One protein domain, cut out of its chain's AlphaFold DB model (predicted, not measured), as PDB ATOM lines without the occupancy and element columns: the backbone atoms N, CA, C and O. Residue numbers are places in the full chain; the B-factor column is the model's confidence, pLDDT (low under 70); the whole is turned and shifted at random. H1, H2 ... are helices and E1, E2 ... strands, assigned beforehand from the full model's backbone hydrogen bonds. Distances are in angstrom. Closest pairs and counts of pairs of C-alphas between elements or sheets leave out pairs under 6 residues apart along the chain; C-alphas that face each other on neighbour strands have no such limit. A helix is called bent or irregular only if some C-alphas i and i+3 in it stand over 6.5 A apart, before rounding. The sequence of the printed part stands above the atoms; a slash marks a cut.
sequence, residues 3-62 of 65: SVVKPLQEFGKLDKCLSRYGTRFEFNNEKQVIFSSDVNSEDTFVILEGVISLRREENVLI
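AT A GLANCE: This is residues 3 to 62 of the 65 residues of a protein of Shigella dysenteriae (UniProt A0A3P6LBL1). One helix, H1, and a small two-strand hairpin, E1 with E2, lie at opposite ends of a loose model, and the long stretch of residues 22 to 51, with no named element, winds between them as an open loop. Residues 17 to 22, of which 17 to 21 belong to H1, stick out, as do residues 37 to 42 of the link. Look through 60 printed residues and you find H1, E1, E2 along the chain, the two strands making an antiparallel sheet; the class is mixed, helices and strands, with under half of the residues in named elements. The whole is loose, with a radius of gyration of the C-alphas of 14.0 A, and spans 41 by 29 by 18 A.

HOW THE PARTS SIT: Start with H1, residues 5 to 21, where 11 of 13 O i to N i+4 pairs are within hydrogen-bond range. It is irregular, but only just: C-alphas 17 and 20 are 6.51 A apart. Go on to E1, residues 52 to 56, and E2, residues 59 to 62, a hairpin of antiparallel strands at 165 degrees between their directions. Check N 54 and O 61, and N 61 and O 54, each 2.8 A and within hydrogen-bond range. The C-alphas of Arg 55 and Val 60 face each other at 4.5 A. H1 and E2 are apart.

IN THESE COORDINATES: Find C-alpha 5 at (113.521, 289.373, 202.351); from there H1 runs 25.4 A to C-alpha 21 at (111.923, 312.985, 193.091). E1 runs 12.9 A from C-alpha 52 to C-alpha 56, and E2 runs 9.6 A to C-alpha 62 at (136.904, 290.954, 194.875).

THE WHOLE: The two C-alphas farthest apart, those of Arg 20 and Glu 58, are 41.7 A apart. The printed part has no cut. The link from H1 to E1 is long, with 30 residues, and that from E1 to E2 is tight, with 2. The mean pLDDT of the printed part is 75.0; look for values under 70 at residues 3 to 4, 24, 27, 29 and 58 to 62.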
ATOM      1  N   SER A   3     118.660 285.703 204.672       60.69
ATOM      2  CA  SER A   3     117.331 286.021 204.148       60.69
ATOM      3  C   SER A   3     117.384 287.313 203.332       60.69
ATOM      4  O   SER A   3     117.580 288.392 203.890       60.69
ATOM      5  N   VAL A   4     117.151 287.205 202.024       64.81
ATOM      6  CA  VAL A   4     117.033 288.344 201.090       64.81
ATOM      7  C   VAL A   4     115.750 289.165 201.281       64.81
ATOM      8  O   VAL A   4     115.629 290.264 200.744       64.81
ATOM      9  N   VAL A   5     114.811 288.699 202.113       73.31
ATOM     10  CA  VAL A   5     113.521 289.373 202.351       73.31
ATOM     11  C   VAL A   5     113.705 290.760 202.967       73.31
ATOM     12  O   VAL A   5     113.053 291.715 202.548       73.31
ATOM     13  N   LYS A   6     114.602 290.892 203.951       75.75
ATOM     14  CA  LYS A   6     114.838 292.172 204.632       75.75
ATOM     15  C   LYS A   6     115.507 293.203 203.702       75.75
ATOM     16  O   LYS A   6     114.976 294.307 203.616       75.75
ATOM     17  N   PRO A   7     116.598 292.877 202.979       71.06
ATOM     18  CA  PRO A   7     117.166 293.774 201.970       71.06
ATOM     19  C   PRO A   7     116.144 294.260 200.937       71.06
ATOM     20  O   PRO A   7     116.055 295.459 200.695       71.06
ATOM     21  N   LEU A   8     115.313 293.360 200.396       72.44
ATOM     22  CA  LEU A   8     114.281 293.715 199.415       72.44
ATOM     23  C   LEU A   8     113.218 294.661 199.989       72.44
ATOM     24  O   LEU A   8     112.782 295.592 199.313       72.44
ATOM     25  N   GLN A   9     112.814 294.463 201.246       78.75
ATOM     26  CA  GLN A   9     111.873 295.367 201.912       78.75
ATOM     27  C   GLN A   9     112.461 296.762 202.143       78.75
ATOM     28  O   GLN A   9     111.767 297.753 201.922       78.75
ATOM     29  N   GLU A  10     113.717 296.858 202.581       79.38
ATOM     30  CA  GLU A  10     114.383 298.155 202.753       79.38
ATOM     31  C   GLU A  10     114.605 298.854 201.406       79.38
ATOM     32  O   GLU A  10     114.393 300.061 201.301       79.38
ATOM     33  N   PHE A  11     114.911 298.093 200.351       80.81
ATOM     34  CA  PHE A  11     114.995 298.613 198.990       80.81
ATOM     35  C   PHE A  11     113.660 299.197 198.513       80.81
ATOM     36  O   PHE A  11     113.614 300.332 198.050       80.81
ATOM     37  N   GLY A  12     112.550 298.481 198.722       79.56
ATOM     38  CA  GLY A  12     111.214 298.987 198.392       79.56
ATOM     39  C   GLY A  12     110.828 300.251 199.174       79.56
ATOM     40  O   GLY A  12     110.149 301.131 198.642       79.56
ATOM     41  N   LYS A  13     111.278 300.390 200.430       84.88
ATOM     42  CA  LYS A  13     111.090 301.629 201.209       84.88
ATOM     43  C   LYS A  13     111.906 302.786 200.635       84.88
ATOM     44  O   LYS A  13     111.397 303.907 200.582       84.88
ATOM     45  N   LEU A  14     113.144 302.521 200.218       80.19
ATOM     46  CA  LEU A  14     114.018 303.514 199.603       80.19
ATOM     47  C   LEU A  14     113.462 303.984 198.253       80.19
ATOM     48  O   LEU A  14     113.334 305.190 198.054       80.19
ATOM     49  N   ASP A  15     113.045 303.058 197.385       81.12
ATOM     50  CA  ASP A  15     112.414 303.361 196.093       81.12
ATOM     51  C   ASP A  15     111.189 304.260 196.265       81.12
ATOM     52  O   ASP A  15     111.114 305.342 195.692       81.12
ATOM     53  N   LYS A  16     110.278 303.898 197.176       84.88
ATOM     54  CA  LYS A  16     109.094 304.714 197.483       84.88
ATOM     55  C   LYS A  16     109.441 306.111 198.020       84.88
ATOM     56  O   LYS A  16     108.691 307.064 197.811       84.88
ATOM     57  N   CYS A  17     110.546 306.243 198.751       84.56
ATOM     58  CA  CYS A  17     111.015 307.529 199.267       84.56
ATOM     59  C   CYS A  17     111.633 308.400 198.164       84.56
ATOM     60  O   CYS A  17     111.537 309.627 198.235       84.56
ATOM     61  N   LEU A  18     112.255 307.782 197.159       76.88
ATOM     62  CA  LEU A  18     112.936 308.471 196.067       76.88
ATOM     63  C   LEU A  18     112.042 308.714 194.845       76.88
ATOM     64  O   LEU A  18     112.245 309.697 194.136       76.88
ATOM     65  N   SER A  19     110.966 307.942 194.679       79.62
ATOM     66  CA  SER A  19     110.014 308.072 193.570       79.62
ATOM     67  C   SER A  19     109.343 309.445 193.493       79.62
ATOM     68  O   SER A  19     108.971 309.895 192.410       79.62
ATOM     69  N   ARG A  20     109.217 310.149 194.626       82.50
ATOM     70  CA  ARG A  20     108.723 311.540 194.682       82.50
ATOM     71  C   ARG A  20     109.661 312.556 194.018       82.50
ATOM     72  O   ARG A  20     109.220 313.656 193.713       82.50
ATOM     73  N   TYR A  21     110.922 312.188 193.800       80.88
ATOM     74  CA  TYR A  21     111.923 312.985 193.091       80.88
ATOM     75  C   TYR A  21     112.100 312.538 191.630       80.88
ATOM     76  O   TYR A  21     113.000 313.016 190.952       80.88
ATOM     77  N   GLY A  22     111.248 311.633 191.131       74.56
ATOM     78  CA  GLY A  22     111.317 311.124 189.757       74.56
ATOM     79  C   GLY A  22     112.331 309.997 189.544       74.56
ATOM     80  O   GLY A  22     112.394 309.449 188.449       74.56
ATOM     81  N   THR A  23     113.077 309.604 190.577       71.38
ATOM     82  CA  THR A  23     114.012 308.476 190.529       71.38
ATOM     83  C   THR A  23     113.284 307.187 190.900       71.38
ATOM     84  O   THR A  23     112.692 307.105 191.976       71.38
ATOM     85  N   ARG A  24     113.316 306.181 190.025       68.81
ATOM     86  CA  ARG A  24     112.829 304.826 190.315       68.81
ATOM     87  C   ARG A  24     113.964 303.842 190.127       68.81
ATOM     88  O   ARG A  24     114.719 303.975 189.170       68.81
ATOM     89  N   PHE A  25     114.065 302.868 191.017       70.25
ATOM     90  CA  PHE A  25     115.010 301.783 190.828       70.25
ATOM     91  C   PHE A  25     114.419 300.716 189.914       70.25
ATOM     92  O   PHE A  25     113.281 300.280 190.095       70.25
ATOM     93  N   GLU A  26     115.218 300.248 188.966       70.88
ATOM     94  CA  GLU A  26     114.899 299.047 188.209       70.88
ATOM     95  C   GLU A  26     115.418 297.827 188.965       70.88
ATOM     96  O   GLU A  26     116.575 297.765 189.380       70.88
ATOM     97  N   PHE A  27     114.534 296.856 189.179       69.75
ATOM     98  CA  PHE A  27     114.875 295.606 189.838       69.75
ATOM     99  C   PHE A  27     114.935 294.492 188.802       69.75
ATOM    100  O   PHE A  27     113.912 294.114 188.225       69.75
ATOM    101  N   ASN A  28     116.134 293.957 188.587       71.25
ATOM    102  CA  ASN A  28     116.343 292.790 187.752       71.25
ATOM    103  C   ASN A  28     116.596 291.557 188.628       71.25
ATOM    104  O   ASN A  28     117.502 291.550 189.458       71.25
ATOM    105  N   ASN A  29     115.775 290.522 188.442       68.31
ATOM    106  CA  ASN A  29     115.884 289.250 189.162       68.31
ATOM    107  C   ASN A  29     116.928 288.301 188.554       68.31
ATOM    108  O   ASN A  29     117.213 287.248 189.123       68.31
ATOM    109  N   GLU A  30     117.474 288.638 187.388       76.19
ATOM    110  CA  GLU A  30     118.492 287.840 186.721       76.19
ATOM    111  C   GLU A  30     119.896 288.291 187.124       76.19
ATOM    112  O   GLU A  30     120.180 289.482 187.265       76.19
ATOM    113  N   LYS A  31     120.810 287.324 187.270       75.00
ATOM    114  CA  LYS A  31     122.233 287.636 187.419       75.00
ATOM    115  C   LYS A  31     122.716 288.325 186.149       75.00
ATOM    116  O   LYS A  31     122.773 287.699 185.094       75.00
ATOM    117  N   GLN A  32     123.119 289.581 186.278       73.50
ATOM    118  CA  GLN A  32     123.749 290.337 185.205       73.50
ATOM    119  C   GLN A  32     125.196 290.668 185.538       73.50
ATOM    120  O   GLN A  32     125.556 290.927 186.687       73.50
ATOM    121  N   VAL A  33     126.027 290.657 184.499       79.00
ATOM    122  CA  VAL A  33     127.381 291.201 184.555       79.00
ATOM    123  C   VAL A  33     127.287 292.667 184.155       79.00
ATOM    124  O   VAL A  33     126.791 292.970 183.074       79.00
ATOM    125  N   ILE A  34     127.741 293.560 185.032       79.44
ATOM    126  CA  ILE A  34     127.746 295.005 184.794       79.44
ATOM    127  C   ILE A  34     129.201 295.439 184.613       79.44
ATOM    128  O   ILE A  34     130.023 295.238 185.509       79.44
ATOM    129  N   PHE A  35     129.522 296.027 183.461       81.12
ATOM    130  CA  PHE A  35     130.837 296.603 183.190       81.12
ATOM    131  C   PHE A  35     130.782 298.112 183.353       81.12
ATOM    132  O   PHE A  35     129.882 298.744 182.820       81.12
ATOM    133  N   SER A  36     131.778 298.708 184.011       78.00
ATOM    134  CA  SER A  36     131.821 300.162 184.226       78.00
ATOM    135  C   SER A  36     131.830 300.986 182.930       78.00
ATOM    136  O   SER A  36     131.534 302.171 182.974       78.00
ATOM    137  N   SER A  37     132.208 300.390 181.793       82.25
ATOM    138  CA  SER A  37     132.175 301.034 180.473       82.25
ATOM    139  C   SER A  37     130.767 301.237 179.926       82.25
ATOM    140  O   SER A  37     130.571 302.106 179.082       82.25
ATOM    141  N   ASP A  38     129.811 300.435 180.392       81.38
ATOM    142  CA  ASP A  38     128.479 300.319 179.794       81.38
ATOM    143  C   ASP A  38     127.426 301.089 180.608       81.38
ATOM    144  O   ASP A  38     126.231 300.983 180.346       81.38
ATOM    145  N   VAL A  39     127.871 301.856 181.608       81.50
ATOM    146  CA  VAL A  39     127.029 302.513 182.610       81.50
ATOM    147  C   VAL A  39     127.280 304.006 182.667       81.50
ATOM    148  O   VAL A  39     128.416 304.463 182.527       81.50
ATOM    149  N   ASN A  40     126.215 304.774 182.890       81.56
ATOM    150  CA  ASN A  40     126.324 306.215 183.034       81.56
ATOM    151  C   ASN A  40     126.894 306.559 184.418       81.56
ATOM    152  O   ASN A  40     126.615 305.880 185.404       81.56
ATOM    153  N   SER A  41     127.677 307.636 184.517       77.38
ATOM    154  CA  SER A  41     128.244 308.095 185.792       77.38
ATOM    155  C   SER A  41     127.185 308.533 186.805       77.38
ATOM    156  O   SER A  41     127.469 308.574 187.997       77.38
ATOM    157  N   GLU A  42     125.981 308.858 186.331       79.31
ATOM    158  CA  GLU A  42     124.837 309.230 187.168       79.31
ATOM    159  C   GLU A  42     124.011 308.017 187.636       79.31
ATOM    160  O   GLU A  42     123.118 308.160 188.476       79.31
ATOM    161  N   ASP A  43     124.297 306.816 187.122       77.38
ATOM    162  CA  ASP A  43     123.548 305.614 187.474       77.38
ATOM    163  C   ASP A  43     124.003 305.069 188.835       77.38
ATOM    164  O   ASP A  43     125.193 304.934 189.129       77.38
ATOM    165  N   THR A  44     123.040 304.709 189.683       76.62
ATOM    166  CA  THR A  44     123.302 304.097 190.991       76.62
ATOM    167  C   THR A  44     122.830 302.649 191.000       76.62
ATOM    168  O   THR A  44     121.640 302.378 190.856       76.62
ATOM    169  N   PHE A  45     123.756 301.722 191.251       76.12
ATOM    170  CA  PHE A  45     123.464 300.291 191.349       76.12
ATOM    171  C   PHE A  45     123.470 299.833 192.798       76.12
ATOM    172  O   PHE A  45     124.391 300.128 193.560       76.12
ATOM    173  N   VAL A  46     122.459 299.048 193.159       73.88
ATOM    174  CA  VAL A  46     122.399 298.356 194.446       73.88
ATOM    175  C   VAL A  46     122.479 296.863 194.182       73.88
ATOM    176  O   VAL A  46     121.585 296.275 193.578       73.88
ATOM    177  N   ILE A  47     123.568 296.252 194.637       76.75
ATOM    178  CA  ILE A  47     123.819 294.822 194.471       76.75
ATOM    179  C   ILE A  47     123.282 294.105 195.704       76.75
ATOM    180  O   ILE A  47     123.745 294.337 196.818       76.75
ATOM    181  N   LEU A  48     122.274 293.258 195.496       71.75
ATOM    182  CA  LEU A  48     121.584 292.542 196.573       71.75
ATOM    183  C   LEU A  48     122.239 291.193 196.891       71.75
ATOM    184  O   LEU A  48     122.285 290.799 198.052       71.75
ATOM    185  N   GLU A  49     122.751 290.507 195.867       73.19
ATOM    186  CA  GLU A  49     123.502 289.256 195.972       73.19
ATOM    187  C   GLU A  49     124.405 289.125 194.735       73.19
ATOM    188  O   GLU A  49     123.941 289.271 193.603       73.19
ATOM    189  N   GLY A  50     125.699 288.875 194.923       74.50
ATOM    190  CA  GLY A  50     126.645 288.788 193.811       74.50
ATOM    191  C   GLY A  50     128.086 289.015 194.240       74.50
ATOM    192  O   GLY A  50     128.379 289.078 195.425       74.50
ATOM    193  N   VAL A  51     128.985 289.143 193.263       75.00
ATOM    194  CA  VAL A  51     130.408 289.427 193.485       75.00
ATOM    195  C   VAL A  51     130.764 290.714 192.752       75.00
ATOM    196  O   VAL A  51     130.506 290.824 191.556       75.00
ATOM    197  N   ILE A  52     131.382 291.666 193.449       77.50
ATOM    198  CA  ILE A  52     131.952 292.872 192.842       77.50
ATOM    199  C   ILE A  52     133.443 292.652 192.633       77.50
ATOM    200  O   ILE A  52     134.136 292.161 193.521       77.50
ATOM    201  N   SER A  53     133.937 293.041 191.463       73.62
ATOM    202  CA  SER A  53     135.360 293.087 191.144       73.62
ATOM    203  C   SER A  53     135.744 294.532 190.841       73.62
ATOM    204  O   SER A  53     135.287 295.107 189.855       73.62
ATOM    205  N   LEU A  54     136.553 295.139 191.707       74.94
ATOM    206  CA  LEU A  54     137.071 296.493 191.533       74.94
ATOM    207  C   LEU A  54     138.539 296.412 191.138       74.94
ATOM    208  O   LEU A  54     139.367 295.928 191.910       74.94
ATOM    209  N   ARG A  55     138.881 296.911 189.951       70.94
ATOM    210  CA  ARG A  55     140.271 296.978 189.496       70.94
ATOM    211  C   ARG A  55     140.827 298.378 189.720       70.94
ATOM    212  O   ARG A  55     140.325 299.337 189.139       70.94
ATOM    213  N   ARG A  56     141.896 298.492 190.510       71.25
ATOM    214  CA  ARG A  56     142.686 299.723 190.630       71.25
ATOM    215  C   ARG A  56     144.120 299.424 190.208       71.25
ATOM    216  O   ARG A  56     144.803 298.649 190.871       71.25
ATOM    217  N   GLU A  57     144.531 300.028 189.094       74.06
ATOM    218  CA  GLU A  57     145.837 299.839 188.444       74.06
ATOM    219  C   GLU A  57     146.100 298.362 188.077       74.06
ATOM    220  O   GLU A  57     145.705 297.910 186.995       74.06
ATOM    221  N   GLU A  58     146.677 297.578 188.984       69.19
ATOM    222  CA  GLU A  58     147.000 296.157 188.777       69.19
ATOM    223  C   GLU A  58     146.316 295.213 189.773       69.19
ATOM    224  O   GLU A  58     146.256 294.008 189.535       69.19
ATOM    225  N   ASN A  59     145.738 295.743 190.853       57.16
ATOM    226  CA  ASN A  59     145.102 294.931 191.884       57.16
ATOM    227  C   ASN A  59     143.595 294.836 191.653       57.16
ATOM    228  O   ASN A  59     142.926 295.831 191.355       57.16
ATOM    229  N   VAL A  60     143.064 293.628 191.828       68.00
ATOM    230  CA  VAL A  60     141.631 293.346 191.750       68.00
ATOM    231  C   VAL A  60     141.118 293.044 193.154       68.00
ATOM    232  O   VAL A  60     141.480 292.038 193.759       68.00
ATOM    233  N   LEU A  61     140.278 293.932 193.677       59.38
ATOM    234  CA  LEU A  61     139.533 293.727 194.912       59.38
ATOM    235  C   LEU A  61     138.235 293.003 194.575       59.38
ATOM    236  O   LEU A  61     137.373 293.556 193.896       59.38
ATOM    237  N   ILE A  62     138.106 291.768 195.051       63.88
ATOM    238  CA  ILE A  62     136.904 290.954 194.875       63.88
ATOM    239  C   ILE A  62     136.119 290.965 196.187       63.88
ATOM    240  O   ILE A  62     136.664 290.615 197.233       63.88
TER     241      ILE A  62